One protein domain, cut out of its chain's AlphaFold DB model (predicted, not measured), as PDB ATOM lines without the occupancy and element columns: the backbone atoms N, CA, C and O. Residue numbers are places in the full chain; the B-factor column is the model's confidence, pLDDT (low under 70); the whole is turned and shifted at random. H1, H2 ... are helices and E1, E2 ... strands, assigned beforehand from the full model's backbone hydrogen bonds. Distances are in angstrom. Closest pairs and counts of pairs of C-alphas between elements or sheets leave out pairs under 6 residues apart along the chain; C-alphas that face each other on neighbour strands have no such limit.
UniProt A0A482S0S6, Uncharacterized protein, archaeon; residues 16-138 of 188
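AT A GLANCE: This is residues 16 to 138 of the 188 residues of an uncharacterized protein of archaeon (UniProt A0A482S0S6). A three-stranded sheet, E4-E1-E5, has two helices, H2 and H3, over one face, making two layers. The hairpin E2-E3 lies by the first part of H3, and H1 lies beyond the E4 edge. The printed part has 123 residues, with elements in the order H1 E1 H2 E2 E3 E4 H3 E5; both sheets are antiparallel and the class is mixed, helices and strands. It is compact, with a radius of gyration of the C-alphas of 15.5 A, and flat, spanning 46 by 37 by 19 A.

IN THESE COORDINATES: Find C-alpha 16 at (46.486, -58.752, -20.503), where H1, residues 16 to 25, begins. Go on to E1, 32 to 39, 22.1 A long, and H2, 44 to 58, 21.2 A. Next come E2, 62 to 69, 21.0 A, E3, 72 to 79, 22.7 A, and E4, 89 to 92. H3, 100 to 122, runs 31.9 A from (58.998, -42.158, -9.444); E5, 131 to 137, ends at (50.621, -50.632, -9.938).

HOW THE PARTS SIT: Look across E1 and E5: N 35 and O 135 are 2.9 A apart, within hydrogen-bond range; across E4 and E1, N 34 and O 90 are 2.7 A apart. H3 is on this sheet at a height of 7.6 A, its closest C-alphas to E5 being Glu 105 and Val 136, 6.4 A. E4, H3 and E5 form a split strand-helix-strand unit, with E1 between the two strands and a right-handed crossover. H2 touches H3, which touches it with residues 115 to 119 alone, at a steep tilt of 47 degrees, opposite ways; the closest C-alphas are those of Ile 50 and Ile 119, 6.7 A apart. In the hairpin E2 and E3, N 65 and O 76 are 2.8 A apart. H1 only grazes the sheet, with residues 16 to 20. In H1, H2 and H3 every O i to N i+4 pair is within hydrogen-bond range.

THE WHOLE: The C-alphas farthest apart, Thr 45 and Asn 70, are 48.8 A apart. The printed part has no cut, and no link is long. Confidence is under 70 at residues 16 to 30, 60 and 82 to 99.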
ATOM      1  N   ARG A  16      45.653 -59.940 -20.764       61.97
ATOM      2  CA  ARG A  16      46.486 -58.752 -20.503       61.97
ATOM      3  C   ARG A  16      47.637 -58.967 -19.514       61.97
ATOM      4  O   ARG A  16      48.715 -58.414 -19.685       61.97
ATOM      5  N   VAL A  17      47.404 -59.726 -18.443       63.06
ATOM      6  CA  VAL A  17      48.441 -60.046 -17.444       63.06
ATOM      7  C   VAL A  17      49.444 -61.028 -18.041       63.06
ATOM      8  O   VAL A  17      50.629 -60.923 -17.744       63.06
ATOM      9  N   VAL A  18      48.979 -61.921 -18.924       63.88
ATOM     10  CA  VAL A  18      49.837 -62.849 -19.672       63.88
ATOM     11  C   VAL A  18      50.766 -62.077 -20.607       63.88
ATOM     12  O   VAL A  18      51.969 -62.266 -20.521       63.88
ATOM     13  N   GLU A  19      50.257 -61.126 -21.393       66.88
ATOM     14  CA  GLU A  19      51.091 -60.289 -22.275       66.88
ATOM     15  C   GLU A  19      52.110 -59.445 -21.496       66.88
ATOM     16  O   GLU A  19      53.282 -59.381 -21.861       66.88
ATOM     17  N   ILE A  20      51.703 -58.818 -20.386       65.81
ATOM     18  CA  ILE A  20      52.634 -58.086 -19.511       65.81
ATOM     19  C   ILE A  20      53.707 -59.038 -18.965       65.81
ATOM     20  O   ILE A  20      54.885 -58.682 -18.934       65.81
ATOM     21  N   ALA A  21      53.328 -60.254 -18.564       66.88
ATOM     22  CA  ALA A  21      54.267 -61.269 -18.105       66.88
ATOM     23  C   ALA A  21      55.212 -61.743 -19.223       66.88
ATOM     24  O   ALA A  21      56.397 -61.928 -18.959       66.88
ATOM     25  N   GLU A  22      54.733 -61.878 -20.461       68.25
ATOM     26  CA  GLU A  22      55.545 -62.200 -21.640       68.25
ATOM     27  C   GLU A  22      56.541 -61.084 -21.964       68.25
ATOM     28  O   GLU A  22      57.716 -61.361 -22.182       68.25
ATOM     29  N   GLN A  23      56.118 -59.816 -21.932       68.25
ATOM     30  CA  GLN A  23      57.020 -58.674 -22.118       68.25
ATOM     31  C   GLN A  23      58.119 -58.667 -21.044       68.25
ATOM     32  O   GLN A  23      59.299 -58.525 -21.367       68.25
ATOM     33  N   ILE A  24      57.756 -58.910 -19.780       67.50
ATOM     34  CA  ILE A  24      58.726 -59.051 -18.683       67.50
ATOM     35  C   ILE A  24      59.673 -60.236 -18.936       67.50
ATOM     36  O   ILE A  24      60.883 -60.098 -18.760       67.50
ATOM     37  N   ALA A  25      59.149 -61.386 -19.370       67.25
ATOM     38  CA  ALA A  25      59.943 -62.576 -19.684       67.25
ATOM     39  C   ALA A  25      60.914 -62.341 -20.854       67.25
ATOM     40  O   ALA A  25      62.030 -62.858 -20.838       67.25
ATOM     41  N   ASN A  26      60.531 -61.497 -21.813       67.62
ATOM     42  CA  ASN A  26      61.361 -61.059 -22.936       67.62
ATOM     43  C   ASN A  26      62.390 -59.977 -22.553       67.62
ATOM     44  O   ASN A  26      63.067 -59.427 -23.420       67.62
ATOM     45  N   GLY A  27      62.530 -59.659 -21.262       62.19
ATOM     46  CA  GLY A  27      63.514 -58.703 -20.759       62.19
ATOM     47  C   GLY A  27      63.084 -57.239 -20.862       62.19
ATOM     48  O   GLY A  27      63.911 -56.351 -20.649       62.19
ATOM     49  N   VAL A  28      61.810 -56.959 -21.159       64.94
ATOM     50  CA  VAL A  28      61.281 -55.591 -21.127       64.94
ATOM     51  C   VAL A  28      61.130 -55.152 -19.677       64.94
ATOM     52  O   VAL A  28      60.388 -55.746 -18.893       64.94
ATOM     53  N   LEU A  29      61.827 -54.075 -19.309       65.44
ATOM     54  CA  LEU A  29      61.680 -53.484 -17.987       65.44
ATOM     55  C   LEU A  29      60.367 -52.697 -17.920       65.44
ATOM     56  O   LEU A  29      60.230 -51.650 -18.550       65.44
ATOM     57  N   ILE A  30      59.429 -53.180 -17.111       69.12
ATOM     58  CA  ILE A  30      58.163 -52.495 -16.843       69.12
ATOM     59  C   ILE A  30      58.248 -51.803 -15.482       69.12
ATOM     60  O   ILE A  30      58.407 -52.468 -14.459       69.12
ATOM     61  N   SER A  31      58.142 -50.468 -15.462       70.12
ATOM     62  CA  SER A  31      58.184 -49.686 -14.218       70.12
ATOM     63  C   SER A  31      56.827 -49.669 -13.515       70.12
ATOM     64  O   SER A  31      56.765 -49.919 -12.312       70.12
ATOM     65  N   HIS A  32      55.742 -49.437 -14.262       77.81
ATOM     66  CA  HIS A  32      54.373 -49.452 -13.740       77.81
ATOM     67  C   HIS A  32      53.382 -49.950 -14.785       77.81
ATOM     68  O   HIS A  32      53.611 -49.852 -15.990       77.81
ATOM     69  N   ILE A  33      52.247 -50.426 -14.287       78.00
ATOM     70  CA  ILE A  33      51.085 -50.879 -15.039       78.00
ATOM     71  C   ILE A  33      49.921 -49.947 -14.699       78.00
ATOM     72  O   ILE A  33      49.591 -49.765 -13.529       78.00
ATOM     73  N   LEU A  34      49.283 -49.383 -15.715       81.00
ATOM     74  CA  LEU A  34      48.082 -48.566 -15.637       81.00
ATOM     75  C   LEU A  34      46.885 -49.371 -16.130       81.00
ATOM     76  O   LEU A  34      46.802 -49.742 -17.300       81.00
ATOM     77  N   ASN A  35      45.934 -49.605 -15.236       79.75
ATOM     78  CA  ASN A  35      44.638 -50.181 -15.559       79.75
ATOM     79  C   ASN A  35      43.581 -49.079 -15.495       79.75
ATOM     80  O   ASN A  35      43.487 -48.403 -14.474       79.75
ATOM     81  N   ILE A  36      42.809 -48.886 -16.566       81.12
ATOM     82  CA  ILE A  36      41.744 -47.876 -16.618       81.12
ATOM     83  C   ILE A  36      40.421 -48.574 -16.911       81.12
ATOM     84  O   ILE A  36      40.334 -49.423 -17.797       81.12
ATOM     85  N   LYS A  37      39.370 -48.184 -16.200       82.94
ATOM     86  CA  LYS A  37      37.989 -48.601 -16.415       82.94
ATOM     87  C   LYS A  37      37.116 -47.357 -16.545       82.94
ATOM     88  O   LYS A  37      37.310 -46.388 -15.816       82.94
ATOM     89  N   VAL A  38      36.154 -47.387 -17.461       83.38
ATOM     90  CA  VAL A  38      35.119 -46.353 -17.530       83.38
ATOM     91  C   VAL A  38      33.987 -46.773 -16.587       83.38
ATOM     92  O   VAL A  38      33.518 -47.911 -16.635       83.38
ATOM     93  N   SER A  39      33.611 -45.887 -15.672       83.94
ATOM     94  CA  SER A  39      32.514 -46.072 -14.716       83.94
ATOM     95  C   SER A  39      31.256 -45.383 -15.235       83.94
ATOM     96  O   SER A  39      31.377 -44.338 -15.874       83.94
ATOM     97  N   ASN A  40      30.077 -45.934 -14.918       84.06
ATOM     98  CA  ASN A  40      28.772 -45.452 -15.397       84.06
ATOM     99  C   ASN A  40      28.765 -45.251 -16.919       84.06
ATOM    100  O   ASN A  40      28.535 -44.151 -17.411       84.06
ATOM    101  N   GLU A  41      29.128 -46.298 -17.664       80.31
ATOM    102  CA  GLU A  41      29.321 -46.181 -19.105       80.31
ATOM    103  C   GLU A  41      28.041 -45.750 -19.836       80.31
ATOM    104  O   GLU A  41      26.960 -46.267 -19.546       80.31
ATOM    105  N   PRO A  42      28.163 -44.836 -20.814       83.19
ATOM    106  CA  PRO A  42      27.051 -44.482 -21.684       83.19
ATOM    107  C   PRO A  42      26.702 -45.653 -22.626       83.19
ATOM    108  O   PRO A  42      27.411 -46.665 -22.650       83.19
ATOM    109  N   PRO A  43      25.640 -45.539 -23.447       87.31
ATOM    110  CA  PRO A  43      25.242 -46.592 -24.381       87.31
ATOM    111  C   PRO A  43      26.400 -47.120 -25.249       87.31
ATOM    112  O   PRO A  43      27.310 -46.370 -25.612       87.31
ATOM    113  N   LYS A  44      26.348 -48.412 -25.614       79.81
ATOM    114  CA  LYS A  44      27.454 -49.201 -26.210       79.81
ATOM    115  C   LYS A  44      28.229 -48.475 -27.320       79.81
ATOM    116  O   LYS A  44      29.459 -48.490 -27.314       79.81
ATOM    117  N   THR A  45      27.533 -47.793 -28.229       81.06
ATOM    118  CA  THR A  45      28.129 -47.034 -29.346       81.06
ATOM    119  C   THR A  45      28.982 -45.851 -28.871       81.06
ATOM    120  O   THR A  45      30.089 -45.635 -29.363       81.06
ATOM    121  N   GLN A  46      28.513 -45.108 -27.866       84.50
ATOM    122  CA  GLN A  46      29.243 -43.990 -27.264       84.50
ATOM    123  C   GLN A  46      30.376 -44.484 -26.361       84.50
ATOM    124  O   GLN A  46      31.476 -43.932 -26.400       84.50
ATOM    125  N   ALA A  47      30.155 -45.561 -25.602       79.50
ATOM    126  CA  ALA A  47      31.193 -46.175 -24.774       79.50
ATOM    127  C   ALA A  47      32.387 -46.654 -25.616       79.50
ATOM    128  O   ALA A  47      33.541 -46.442 -25.239       79.50
ATOM    129  N   GLN A  48      32.139 -47.251 -26.784       83.06
ATOM    130  CA  GLN A  48      33.200 -47.625 -27.724       83.06
ATOM    131  C   GLN A  48      33.977 -46.405 -28.233       83.06
ATOM    132  O   GLN A  48      35.211 -46.428 -28.227       83.06
ATOM    133  N   ALA A  49      33.283 -45.327 -28.610       83.19
ATOM    134  CA  ALA A  49      33.921 -44.090 -29.060       83.19
ATOM    135  C   ALA A  49      34.811 -43.470 -27.967       83.19
ATOM    136  O   ALA A  49      35.972 -43.157 -28.233       83.19
ATOM    137  N   ILE A  50      34.315 -43.393 -26.726       85.31
ATOM    138  CA  ILE A  50      35.063 -42.899 -25.561       85.31
ATOM    139  C   ILE A  50      36.315 -43.739 -25.317       85.31
ATOM    140  O   ILE A  50      37.407 -43.194 -25.172       85.31
ATOM    141  N   ARG A  51      36.189 -45.071 -25.293       82.50
ATOM    142  CA  ARG A  51      37.330 -45.967 -25.052       82.50
ATOM    143  C   ARG A  51      38.373 -45.868 -26.164       82.50
ATOM    144  O   ARG A  51      39.564 -45.888 -25.864       82.50
ATOM    145  N   ARG A  52      37.953 -45.754 -27.429       83.31
ATOM    146  CA  ARG A  52      38.867 -45.538 -28.561       83.31
ATOM    147  C   ARG A  52      39.615 -44.217 -28.401       83.31
ATOM    148  O   ARG A  52      40.841 -44.208 -28.455       83.31
ATOM    149  N   ARG A  53      38.892 -43.138 -28.103       84.75
ATOM    150  CA  ARG A  53      39.480 -41.810 -27.918       84.75
ATOM    151  C   ARG A  53      40.452 -41.758 -26.740       84.75
ATOM    152  O   ARG A  53      41.542 -41.210 -26.855       84.75
ATOM    153  N   LEU A  54      40.094 -42.396 -25.627       85.38
ATOM    154  CA  LEU A  54      40.959 -42.557 -24.458       85.38
ATOM    155  C   LEU A  54      42.278 -43.252 -24.821       85.38
ATOM    156  O   LEU A  54      43.334 -42.824 -24.368       85.38
ATOM    157  N   LYS A  55      42.234 -44.304 -25.650       79.94
ATOM    158  CA  LYS A  55      43.451 -44.987 -26.105       79.94
ATOM    159  C   LYS A  55      44.325 -44.082 -26.963       79.94
ATOM    160  O   LYS A  55      45.514 -43.994 -26.689       79.94
ATOM    161  N   GLU A  56      43.755 -43.395 -27.951       82.88
ATOM    162  CA  GLU A  56      44.495 -42.477 -28.835       82.88
ATOM    163  C   GLU A  56      45.233 -41.373 -28.065       82.88
ATOM    164  O   GLU A  56      46.335 -40.974 -28.440       82.88
ATOM    165  N   LEU A  57      44.623 -40.876 -26.986       83.25
ATOM    166  CA  LEU A  57      45.166 -39.775 -26.191       83.25
ATOM    167  C   LEU A  57      46.215 -40.210 -25.155       83.25
ATOM    168  O   LEU A  57      46.939 -39.363 -24.646       83.25
ATOM    169  N   ILE A  58      46.304 -41.502 -24.834       81.81
ATOM    170  CA  ILE A  58      47.274 -42.037 -23.860       81.81
ATOM    171  C   ILE A  58      48.426 -42.761 -24.561       81.81
ATOM    172  O   ILE A  58      49.571 -42.695 -24.121       81.81
ATOM    173  N   TYR A  59      48.126 -43.512 -25.616       77.31
ATOM    174  CA  TYR A  59      49.028 -44.522 -26.154       77.31
ATOM    175  C   TYR A  59      50.119 -43.929 -27.051       77.31
ATOM    176  O   TYR A  59      49.839 -43.110 -27.922       77.31
ATOM    177  N   ASN A  60      51.365 -44.383 -26.857       67.06
ATOM    178  CA  ASN A  60      52.558 -43.978 -27.613       67.06
ATOM    179  C   ASN A  60      52.824 -42.465 -27.639       67.06
ATOM    180  O   ASN A  60      53.661 -41.992 -28.410       67.06
ATOM    181  N   GLN A  61      52.168 -41.706 -26.764       73.25
ATOM    182  CA  GLN A  61      52.489 -40.311 -26.538       73.25
ATOM    183  C   GLN A  61      53.587 -40.223 -25.486       73.25
ATOM    184  O   GLN A  61      53.478 -40.777 -24.391       73.25
ATOM    185  N   GLN A  62      54.671 -39.532 -25.834       75.56
ATOM    186  CA  GLN A  62      55.708 -39.212 -24.871       75.56
ATOM    187  C   GLN A  62      55.272 -37.990 -24.062       75.56
ATOM    188  O   GLN A  62      55.170 -36.882 -24.588       75.56
ATOM    189  N   HIS A  63      55.064 -38.185 -22.766       77.12
ATOM    190  CA  HIS A  63      54.784 -37.115 -21.821       77.12
ATOM    191  C   HIS A  63      56.076 -36.732 -21.101       77.12
ATOM    192  O   HIS A  63      56.627 -37.513 -20.325       77.12
ATOM    193  N   LEU A  64      56.578 -35.527 -21.374       76.44
ATOM    194  CA  LEU A  64      57.748 -34.972 -20.699       76.44
ATOM    195  C   LEU A  64      57.300 -34.136 -19.500       76.44
ATOM    196  O   LEU A  64      56.552 -33.170 -19.643       76.44
ATOM    197  N   LEU A  65      57.779 -34.499 -18.318       77.00
ATOM    198  CA  LEU A  65      57.510 -33.815 -17.061       77.00
ATOM    199  C   LEU A  65      58.782 -33.170 -16.544       77.00
ATOM    200  O   LEU A  65      59.851 -33.763 -16.625       77.00
ATOM    201  N   GLN A  66      58.659 -31.983 -15.965       77.12
ATOM    202  CA  GLN A  66      59.741 -31.358 -15.215       77.12
ATOM    203  C   GLN A  66      59.460 -31.532 -13.730       77.12
ATOM    204  O   GLN A  66      58.484 -30.992 -13.210       77.12
ATOM    205  N   VAL A  67      60.297 -32.310 -13.052       75.50
ATOM    206  CA  VAL A  67      60.173 -32.576 -11.620       75.50
ATOM    207  C   VAL A  67      61.299 -31.869 -10.886       75.50
ATOM    208  O   VAL A  67      62.457 -31.980 -11.266       75.50
ATOM    209  N   MET A  68      60.978 -31.157  -9.808       76.81
ATOM    210  CA  MET A  68      61.994 -30.509  -8.981       76.81
ATOM    211  C   MET A  68      62.595 -31.515  -7.995       76.81
ATOM    212  O   MET A  68      61.890 -32.043  -7.136       76.81
ATOM    213  N   HIS A  69      63.904 -31.749  -8.078       70.81
ATOM    214  CA  HIS A  69      64.663 -32.562  -7.131       70.81
ATOM    215  C   HIS A  69      65.821 -31.740  -6.561       70.81
ATOM    216  O   HIS A  69      66.663 -31.243  -7.302       70.81
ATOM    217  N   ASN A  70      65.849 -31.556  -5.236       80.44
ATOM    218  CA  ASN A  70      66.833 -30.708  -4.544       80.44
ATOM    219  C   ASN A  70      66.948 -29.288  -5.142       80.44
ATOM    220  O   ASN A  70      68.037 -28.735  -5.268       80.44
ATOM    221  N   GLY A  71      65.812 -28.710  -5.544       82.31
ATOM    222  CA  GLY A  71      65.751 -27.374  -6.146       82.31
ATOM    223  C   GLY A  71      66.200 -27.297  -7.609       82.31
ATOM    224  O   GLY A  71      66.206 -26.205  -8.166       82.31
ATOM    225  N   GLN A  72      66.541 -28.422  -8.244       80.50
ATOM    226  CA  GLN A  72      66.915 -28.492  -9.657       80.50
ATOM    227  C   GLN A  72      65.814 -29.182 -10.477       80.50
ATOM    228  O   GLN A  72      65.259 -30.181 -10.011       80.50
ATOM    229  N   PRO A  73      65.479 -28.685 -11.682       79.38
ATOM    230  CA  PRO A  73      64.541 -29.360 -12.569       79.38
ATOM    231  C   PRO A  73      65.179 -30.620 -13.164       79.38
ATOM    232  O   PRO A  73      66.314 -30.600 -13.640       79.38
ATOM    233  N   PHE A  74      64.429 -31.714 -13.156       73.50
ATOM    234  CA  PHE A  74      64.810 -32.992 -13.735       73.50
ATOM    235  C   PHE A  74      63.726 -33.454 -14.722       73.50
ATOM    236  O   PHE A  74      62.560 -33.576 -14.325       73.50
ATOM    237  N   PRO A  75      64.076 -33.740 -15.989       74.00
ATOM    238  CA  PRO A  75      63.113 -34.194 -16.979       74.00
ATOM    239  C   PRO A  75      62.774 -35.680 -16.788       74.00
ATOM    240  O   PRO A  75      63.655 -36.536 -16.748       74.00
ATOM    241  N   VAL A  76      61.485 -36.000 -16.729       72.38
ATOM    242  CA  VAL A  76      60.957 -37.368 -16.672       72.38
ATOM    243  C   VAL A  76      60.114 -37.616 -17.911       72.38
ATOM    244  O   VAL A  76      59.114 -36.938 -18.121       72.38
ATOM    245  N   GLY A  77      60.511 -38.583 -18.735       71.38
ATOM    246  CA  GLY A  77      59.702 -39.051 -19.856       71.38
ATOM    247  C   GLY A  77      58.827 -40.229 -19.441       71.38
ATOM    248  O   GLY A  77      59.340 -41.204 -18.895       71.38
ATOM    249  N   ILE A  78      57.529 -40.144 -19.710       73.88
ATOM    250  CA  ILE A  78      56.555 -41.218 -19.504       73.88
ATOM    251  C   ILE A  78      55.912 -41.530 -20.852       73.88
ATOM    252  O   ILE A  78      55.295 -40.654 -21.451       73.88
ATOM    253  N   THR A  79      56.033 -42.772 -21.316       75.12
ATOM    254  CA  THR A  79      55.387 -43.241 -22.550       75.12
ATOM    255  C   THR A  79      54.579 -44.491 -22.253       75.12
ATOM    256  O   THR A  79      55.147 -45.554 -22.020       75.12
ATOM    257  N   TRP A  80      53.257 -44.364 -22.265       77.00
ATOM    258  CA  TRP A  80      52.349 -45.483 -22.048       77.00
ATOM    259  C   TRP A  80      52.245 -46.336 -23.315       77.00
ATOM    260  O   TRP A  80      51.774 -45.866 -24.350       77.00
ATOM    261  N   THR A  81      52.659 -47.597 -23.232       72.19
ATOM    262  CA  THR A  81      52.591 -48.578 -24.318       72.19
ATOM    263  C   THR A  81      51.517 -49.639 -24.052       72.19
ATOM    264  O   THR A  81      51.354 -50.104 -22.925       72.19
ATOM    265  N   MET A  82      50.783 -50.020 -25.099       65.75
ATOM    266  CA  MET A  82      49.779 -51.079 -25.164       65.75
ATOM    267  C   MET A  82      50.037 -51.894 -26.448       65.75
ATOM    268  O   MET A  82      49.617 -51.482 -27.526       65.75
ATOM    269  N   ASN A  83      50.719 -53.038 -26.371       55.19
ATOM    270  CA  ASN A  83      50.830 -53.935 -27.530       55.19
ATOM    271  C   ASN A  83      49.525 -54.741 -27.666       55.19
ATOM    272  O   ASN A  83      49.132 -55.402 -26.716       55.19
ATOM    273  N   ASN A  84      48.853 -54.678 -28.822       50.38
ATOM    274  CA  ASN A  84      47.726 -55.546 -29.218       50.38
ATOM    275  C   ASN A  84      46.467 -55.594 -28.313       50.38
ATOM    276  O   ASN A  84      45.636 -56.486 -28.469       50.38
ATOM    277  N   VAL A  85      46.236 -54.626 -27.413       50.41
ATOM    278  CA  VAL A  85      45.099 -54.713 -26.469       50.41
ATOM    279  C   VAL A  85      43.836 -53.988 -26.967       50.41
ATOM    280  O   VAL A  85      43.712 -52.757 -26.966       50.41
ATOM    281  N   GLY A  86      42.790 -54.769 -27.254       45.59
ATOM    282  CA  GLY A  86      41.414 -54.301 -27.473       45.59
ATOM    283  C   GLY A  86      40.796 -53.525 -26.291       45.59
ATOM    284  O   GLY A  86      39.771 -52.864 -26.461       45.59
ATOM    285  N   ARG A  87      41.450 -53.447 -25.116       50.03
ATOM    286  CA  ARG A  87      40.996 -52.715 -23.908       50.03
ATOM    287  C   ARG A  87      42.156 -52.060 -23.114       50.03
ATOM    288  O   ARG A  87      43.319 -52.353 -23.329       50.03
ATOM    289  N   THR A  88      41.801 -51.140 -22.217       47.91
ATOM    290  CA  THR A  88      42.587 -50.091 -21.527       47.91
ATOM    291  C   THR A  88      43.600 -50.560 -20.461       47.91
ATOM    292  O   THR A  88      43.427 -50.312 -19.264       47.91
ATOM    293  N   CYS A  89      44.686 -51.219 -20.866       49.47
ATOM    294  CA  CYS A  89      45.827 -51.478 -19.977       49.47
ATOM    295  C   CYS A  89      47.125 -51.002 -20.628       49.47
ATOM    296  O   CYS A  89      47.444 -51.472 -21.710       49.47
ATOM    297  N   ALA A  90      47.849 -50.086 -19.979       56.72
ATOM    298  CA  ALA A  90      49.119 -49.547 -20.466       56.72
ATOM    299  C   ALA A  90      50.257 -49.790 -19.477       56.72
ATOM    300  O   ALA A  90      50.025 -49.937 -18.282       56.72
ATOM    301  N   TYR A  91      51.492 -49.785 -19.961       55.44
ATOM    302  CA  TYR A  91      52.695 -49.811 -19.132       55.44
ATOM    303  C   TYR A  91      53.687 -48.742 -19.593       55.44
ATOM    304  O   TYR A  91      53.611 -48.314 -20.737       55.44
ATOM    305  N   TYR A  92      54.596 -48.284 -18.731       58.78
ATOM    306  CA  TYR A  92      55.668 -47.381 -19.164       58.78
ATOM    307  C   TYR A  92      56.989 -47.653 -18.438       58.78
ATOM    308  O   TYR A  92      57.053 -48.388 -17.445       58.78
ATOM    309  N   TYR A  93      58.040 -47.037 -18.973       54.88
ATOM    310  CA  TYR A  93      59.416 -47.120 -18.508       54.88
ATOM    311  C   TYR A  93      59.889 -45.773 -17.951       54.88
ATOM    312  O   TYR A  93      59.771 -44.751 -18.626       54.88
ATOM    313  N   ALA A  94      60.477 -45.773 -16.754       50.38
ATOM    314  CA  ALA A  94      61.268 -44.656 -16.240       50.38
ATOM    315  C   ALA A  94      62.626 -45.148 -15.731       50.38
ATOM    316  O   ALA A  94      62.708 -46.050 -14.896       50.38
ATOM    317  N   VAL A  95      63.699 -44.512 -16.206       44.88
ATOM    318  CA  VAL A  95      65.067 -44.763 -15.732       44.88
ATOM    319  C   VAL A  95      65.365 -43.880 -14.534       44.88
ATOM    320  O   VAL A  95      65.215 -42.667 -14.619       44.88
ATOM    321  N   ASN A  96      65.864 -44.496 -13.460       50.44
ATOM    322  CA  ASN A  96      66.656 -43.858 -12.405       50.44
ATOM    323  C   ASN A  96      66.107 -42.554 -11.819       50.44
ATOM    324  O   ASN A  96      66.718 -41.501 -11.982       50.44
ATOM    325  N   LEU A  97      65.048 -42.640 -11.012       52.88
ATOM    326  CA  LEU A  97      64.728 -41.561 -10.081       52.88
ATOM    327  C   LEU A  97      64.219 -42.092  -8.731       52.88
ATOM    328  O   LEU A  97      63.422 -43.034  -8.690       52.88
ATOM    329  N   PRO A  98      64.634 -41.493  -7.602       50.53
ATOM    330  CA  PRO A  98      63.887 -41.622  -6.358       50.53
ATOM    331  C   PRO A  98      62.504 -40.958  -6.526       50.53
ATOM    332  O   PRO A  98      62.378 -39.953  -7.220       50.53
ATOM    333  N   TYR A  99      61.463 -41.509  -5.890       60.19
ATOM    334  CA  TYR A  99      60.079 -40.985  -5.897       60.19
ATOM    335  C   TYR A  99      59.284 -41.087  -7.215       60.19
ATOM    336  O   TYR A  99      58.228 -40.462  -7.331       60.19
ATOM    337  N   VAL A 100      59.722 -41.914  -8.174       72.50
ATOM    338  CA  VAL A 100      58.998 -42.158  -9.444       72.50
ATOM    339  C   VAL A 100      57.539 -42.538  -9.201       72.50
ATOM    340  O   VAL A 100      56.663 -42.001  -9.864       72.50
ATOM    341  N   ASP A 101      57.267 -43.382  -8.205       74.12
ATOM    342  CA  ASP A 101      55.922 -43.906  -7.945       74.12
ATOM    343  C   ASP A 101      54.896 -42.778  -7.684       74.12
ATOM    344  O   ASP A 101      53.842 -42.738  -8.317       74.12
ATOM    345  N   VAL A 102      55.238 -41.802  -6.831       78.00
ATOM    346  CA  VAL A 102      54.354 -40.666  -6.486       78.00
ATOM    347  C   VAL A 102      54.213 -39.687  -7.650       78.00
ATOM    348  O   VAL A 102      53.122 -39.177  -7.913       78.00
ATOM    349  N   ILE A 103      55.315 -39.406  -8.351       78.62
ATOM    350  CA  ILE A 103      55.323 -38.514  -9.520       78.62
ATOM    351  C   ILE A 103      54.368 -39.050 -10.583       78.62
ATOM    352  O   ILE A 103      53.586 -38.304 -11.165       78.62
ATOM    353  N   VAL A 104      54.424 -40.354 -10.808       80.00
ATOM    354  CA  VAL A 104      53.701 -41.033 -11.876       80.00
ATOM    355  C   VAL A 104      52.240 -41.165 -11.531       80.00
ATOM    356  O   VAL A 104      51.408 -40.858 -12.372       80.00
ATOM    357  N   GLU A 105      51.908 -41.516 -10.292       83.19
ATOM    358  CA  GLU A 105      50.519 -41.535  -9.851       83.19
ATOM    359  C   GLU A 105      49.860 -40.151  -9.996       83.19
ATOM    360  O   GLU A 105      48.764 -40.031 -10.553       83.19
ATOM    361  N   ASN A 106      50.547 -39.088  -9.555       83.94
ATOM    362  CA  ASN A 106      50.055 -37.717  -9.690       83.94
ATOM    363  C   ASN A 106      49.949 -37.288 -11.157       83.94
ATOM    364  O   ASN A 106      48.956 -36.670 -11.546       83.94
ATOM    365  N   HIS A 107      50.940 -37.629 -11.981       85.44
ATOM    366  CA  HIS A 107      50.899 -37.345 -13.408       85.44
ATOM    367  C   HIS A 107      49.733 -38.058 -14.091       85.44
ATOM    368  O   HIS A 107      48.958 -37.410 -14.789       85.44
ATOM    369  N   THR A 108      49.568 -39.361 -13.860       86.81
ATOM    370  CA  THR A 108      48.471 -40.146 -14.425       86.81
ATOM    371  C   THR A 108      47.122 -39.567 -14.020       86.81
ATOM    372  O   THR A 108      46.238 -39.458 -14.866       86.81
ATOM    373  N   ARG A 109      46.965 -39.111 -12.769       88.44
ATOM    374  CA  ARG A 109      45.746 -38.422 -12.319       88.44
ATOM    375  C   ARG A 109      45.440 -37.185 -13.165       88.44
ATOM    376  O   ARG A 109      44.320 -37.028 -13.644       88.44
ATOM    377  N   LEU A 110      46.433 -36.311 -13.344       88.69
ATOM    378  CA  LEU A 110      46.287 -35.072 -14.114       88.69
ATOM    379  C   LEU A 110      46.027 -35.353 -15.598       88.69
ATOM    380  O   LEU A 110      45.133 -34.744 -16.183       88.69
ATOM    381  N   LEU A 111      46.765 -36.302 -16.178       88.44
ATOM    382  CA  LEU A 111      46.618 -36.739 -17.563       88.44
ATOM    383  C   LEU A 111      45.198 -37.248 -17.824       88.44
ATOM    384  O   LEU A 111      44.519 -36.748 -18.716       88.44
ATOM    385  N   LEU A 112      44.723 -38.204 -17.018       90.00
ATOM    386  CA  LEU A 112      43.399 -38.799 -17.195       90.00
ATOM    387  C   LEU A 112      42.276 -37.786 -16.980       90.00
ATOM    388  O   LEU A 112      41.280 -37.837 -17.697       90.00
ATOM    389  N   ASN A 113      42.438 -36.845 -16.048       90.44
ATOM    390  CA  ASN A 113      41.461 -35.777 -15.868       90.44
ATOM    391  C   ASN A 113      41.400 -34.852 -17.098       90.44
ATOM    392  O   ASN A 113      40.316 -34.550 -17.593       90.44
ATOM    393  N   GLY A 114      42.557 -34.452 -17.637       89.88
ATOM    394  CA  GLY A 114      42.632 -33.657 -18.866       89.88
ATOM    395  C   GLY A 114      41.996 -34.370 -20.061       89.88
ATOM    396  O   GLY A 114      41.170 -33.788 -20.764       89.88
ATOM    397  N   ILE A 115      42.302 -35.656 -20.231       90.12
ATOM    398  CA  ILE A 115      41.721 -36.492 -21.285       90.12
ATOM    399  C   ILE A 115      40.209 -36.635 -21.110       90.12
ATOM    400  O   ILE A 115      39.468 -36.508 -22.079       90.12
ATOM    401  N   MET A 116      39.722 -36.850 -19.888       92.06
ATOM    402  CA  MET A 116      38.285 -36.933 -19.619       92.06
ATOM    403  C   MET A 116      37.566 -35.632 -19.997       92.06
ATOM    404  O   MET A 116      36.516 -35.679 -20.636       92.06
ATOM    405  N   HIS A 117      38.133 -34.471 -19.652       91.38
ATOM    406  CA  HIS A 117      37.586 -33.179 -20.064       91.38
ATOM    407  C   HIS A 117      37.560 -33.021 -21.585       91.38
ATOM    408  O   HIS A 117      36.545 -32.589 -22.128       91.38
ATOM    409  N   GLN A 118      38.634 -33.415 -22.270       91.50
ATOM    410  CA  GLN A 118      38.705 -33.369 -23.727       91.50
ATOM    411  C   GLN A 118      37.667 -34.292 -24.379       91.50
ATOM    412  O   GLN A 118      36.928 -33.863 -25.256       91.50
ATOM    413  N   ILE A 119      37.527 -35.533 -23.907       89.75
ATOM    414  CA  ILE A 119      36.533 -36.480 -24.431       89.75
ATOM    415  C   ILE A 119      35.108 -35.950 -24.237       89.75
ATOM    416  O   ILE A 119      34.277 -36.112 -25.123       89.75
ATOM    417  N   ARG A 120      34.807 -35.296 -23.108       91.50
ATOM    418  CA  ARG A 120      33.485 -34.682 -22.877       91.50
ATOM    419  C   ARG A 120      33.190 -33.541 -23.852       91.50
ATOM    420  O   ARG A 120      32.037 -33.360 -24.231       91.50
ATOM    421  N   GLN A 121      34.213 -32.795 -24.271       90.88
ATOM    422  CA  GLN A 121      34.081 -31.777 -25.316       90.88
ATOM    423  C   GLN A 121      33.879 -32.410 -26.700       90.88
ATOM    424  O   GLN A 121      33.028 -31.945 -27.454       90.88
ATOM    425  N   ASP A 122      34.604 -33.491 -27.002       87.88
ATOM    426  CA  ASP A 122      34.501 -34.233 -28.268       87.88
ATOM    427  C   ASP A 122      33.161 -35.007 -28.382       87.88
ATOM    428  O   ASP A 122      32.651 -35.227 -29.482       87.88
ATOM    429  N   HIS A 123      32.563 -35.413 -27.251       86.19
ATOM    430  CA  HIS A 123      31.369 -36.266 -27.180       86.19
ATOM    431  C   HIS A 123      30.306 -35.746 -26.187       86.19
ATOM    432  O   HIS A 123      29.964 -36.444 -25.227       86.19
ATOM    433  N   PRO A 124      29.700 -34.567 -26.417       88.38
ATOM    434  CA  PRO A 124      28.720 -33.985 -25.490       88.38
ATOM    435  C   PRO A 124      27.462 -34.854 -25.308       88.38
ATOM    436  O   PRO A 124      26.839 -34.832 -24.248       88.38
ATOM    437  N   ALA A 125      27.113 -35.663 -26.313       87.06
ATOM    438  CA  ALA A 125      25.972 -36.582 -26.274       87.06
ATOM    439  C   ALA A 125      26.114 -37.723 -25.246       87.06
ATOM    440  O   ALA A 125      25.117 -38.364 -24.928       87.06
ATOM    441  N   ALA A 126      27.325 -37.968 -24.730       83.56
ATOM    442  CA  ALA A 126      27.576 -38.951 -23.676       83.56
ATOM    443  C   ALA A 126      27.277 -38.437 -22.262       83.56
ATOM    444  O   ALA A 126      27.346 -39.205 -21.303       83.56
ATOM    445  N   GLY A 127      26.955 -37.147 -22.120       87.25
ATOM    446  CA  GLY A 127      26.718 -36.526 -20.824       87.25
ATOM    447  C   GLY A 127      27.966 -36.496 -19.932       87.25
ATOM    448  O   GLY A 127      29.095 -36.719 -20.377       87.25
ATOM    449  N   ASN A 128      27.747 -36.192 -18.649       87.69
ATOM    450  CA  ASN A 128      28.806 -36.008 -17.649       87.69
ATOM    451  C   ASN A 128      28.778 -37.046 -16.515       87.69
ATOM    452  O   ASN A 128      29.610 -36.967 -15.610       87.69
ATOM    453  N   ASP A 129      27.856 -38.009 -16.570       86.88
ATOM    454  CA  ASP A 129      27.595 -38.962 -15.480       86.88
ATOM    455  C   ASP A 129      28.582 -40.143 -15.451       86.88
ATOM    456  O   ASP A 129      28.634 -40.901 -14.477       86.88
ATOM    457  N   TRP A 130      29.405 -40.268 -16.496       88.50
ATOM    458  CA  TRP A 130      30.480 -41.248 -16.610       88.50
ATOM    459  C   TRP A 130      31.823 -40.695 -16.120       88.50
ATOM    460  O   TRP A 130      32.087 -39.485 -16.147       88.50
ATOM    461  N   GLY A 131      32.711 -41.594 -15.696       87.00
ATOM    462  CA  GLY A 131      34.038 -41.238 -15.190       87.00
ATOM    463  C   GLY A 131      35.104 -42.284 -15.489       87.00
ATOM    464  O   GLY A 131      34.816 -43.355 -16.019       87.00
ATOM    465  N   LEU A 132      36.351 -41.976 -15.134       87.38
ATOM    466  CA  LEU A 132      37.481 -42.898 -15.252       87.38
ATOM    467  C   LEU A 132      37.907 -43.375 -13.862       87.38
ATOM    468  O   LEU A 132      38.345 -42.581 -13.032       87.38
ATOM    469  N   ALA A 133      37.812 -44.679 -13.621       84.56
ATOM    470  CA  ALA A 133      38.476 -45.342 -12.507       84.56
ATOM    471  C   ALA A 133      39.817 -45.887 -13.001       84.56
ATOM    472  O   ALA A 133      39.878 -46.518 -14.054       84.56
ATOM    473  N   TYR A 134      40.899 -45.660 -12.262       85.31
ATOM    474  CA  TYR A 134      42.215 -46.132 -12.673       85.31
ATOM    475  C   TYR A 134      43.036 -46.645 -11.495       85.31
ATOM    476  O   TYR A 134      42.818 -46.263 -10.348       85.31
ATOM    477  N   MET A 135      43.990 -47.519 -11.800       82.25
ATOM    478  CA  MET A 135      44.935 -48.074 -10.843       82.25
ATOM    479  C   MET A 135      46.321 -48.112 -11.482       82.25
ATOM    480  O   MET A 135      46.490 -48.692 -12.554       82.25
ATOM    481  N   VAL A 136      47.299 -47.494 -10.818       82.19
ATOM    482  CA  VAL A 136      48.716 -47.556 -11.195       82.19
ATOM    483  C   VAL A 136      49.410 -48.505 -10.228       82.19
ATOM    484  O   VAL A 136      49.420 -48.266  -9.024       82.19
ATOM    485  N   VAL A 137      49.972 -49.594 -10.743       76.06
ATOM    486  CA  VAL A 137      50.621 -50.632  -9.938       76.06
ATOM    487  C   VAL A 137      52.066 -50.779 -10.369       76.06
ATOM    488  O   VAL A 137      52.362 -50.906 -11.553       76.06
ATOM    489  N   LYS A 138      52.972 -50.815  -9.398       75.19
ATOM    490  CA  LYS A 138      54.348 -51.244  -9.624       75.19
ATOM    491  C   LYS A 138      54.377 -52.775  -9.640       75.19
ATOM    492  O   LYS A 138      53.940 -53.369  -8.650       75.19
TER     493      LYS A 138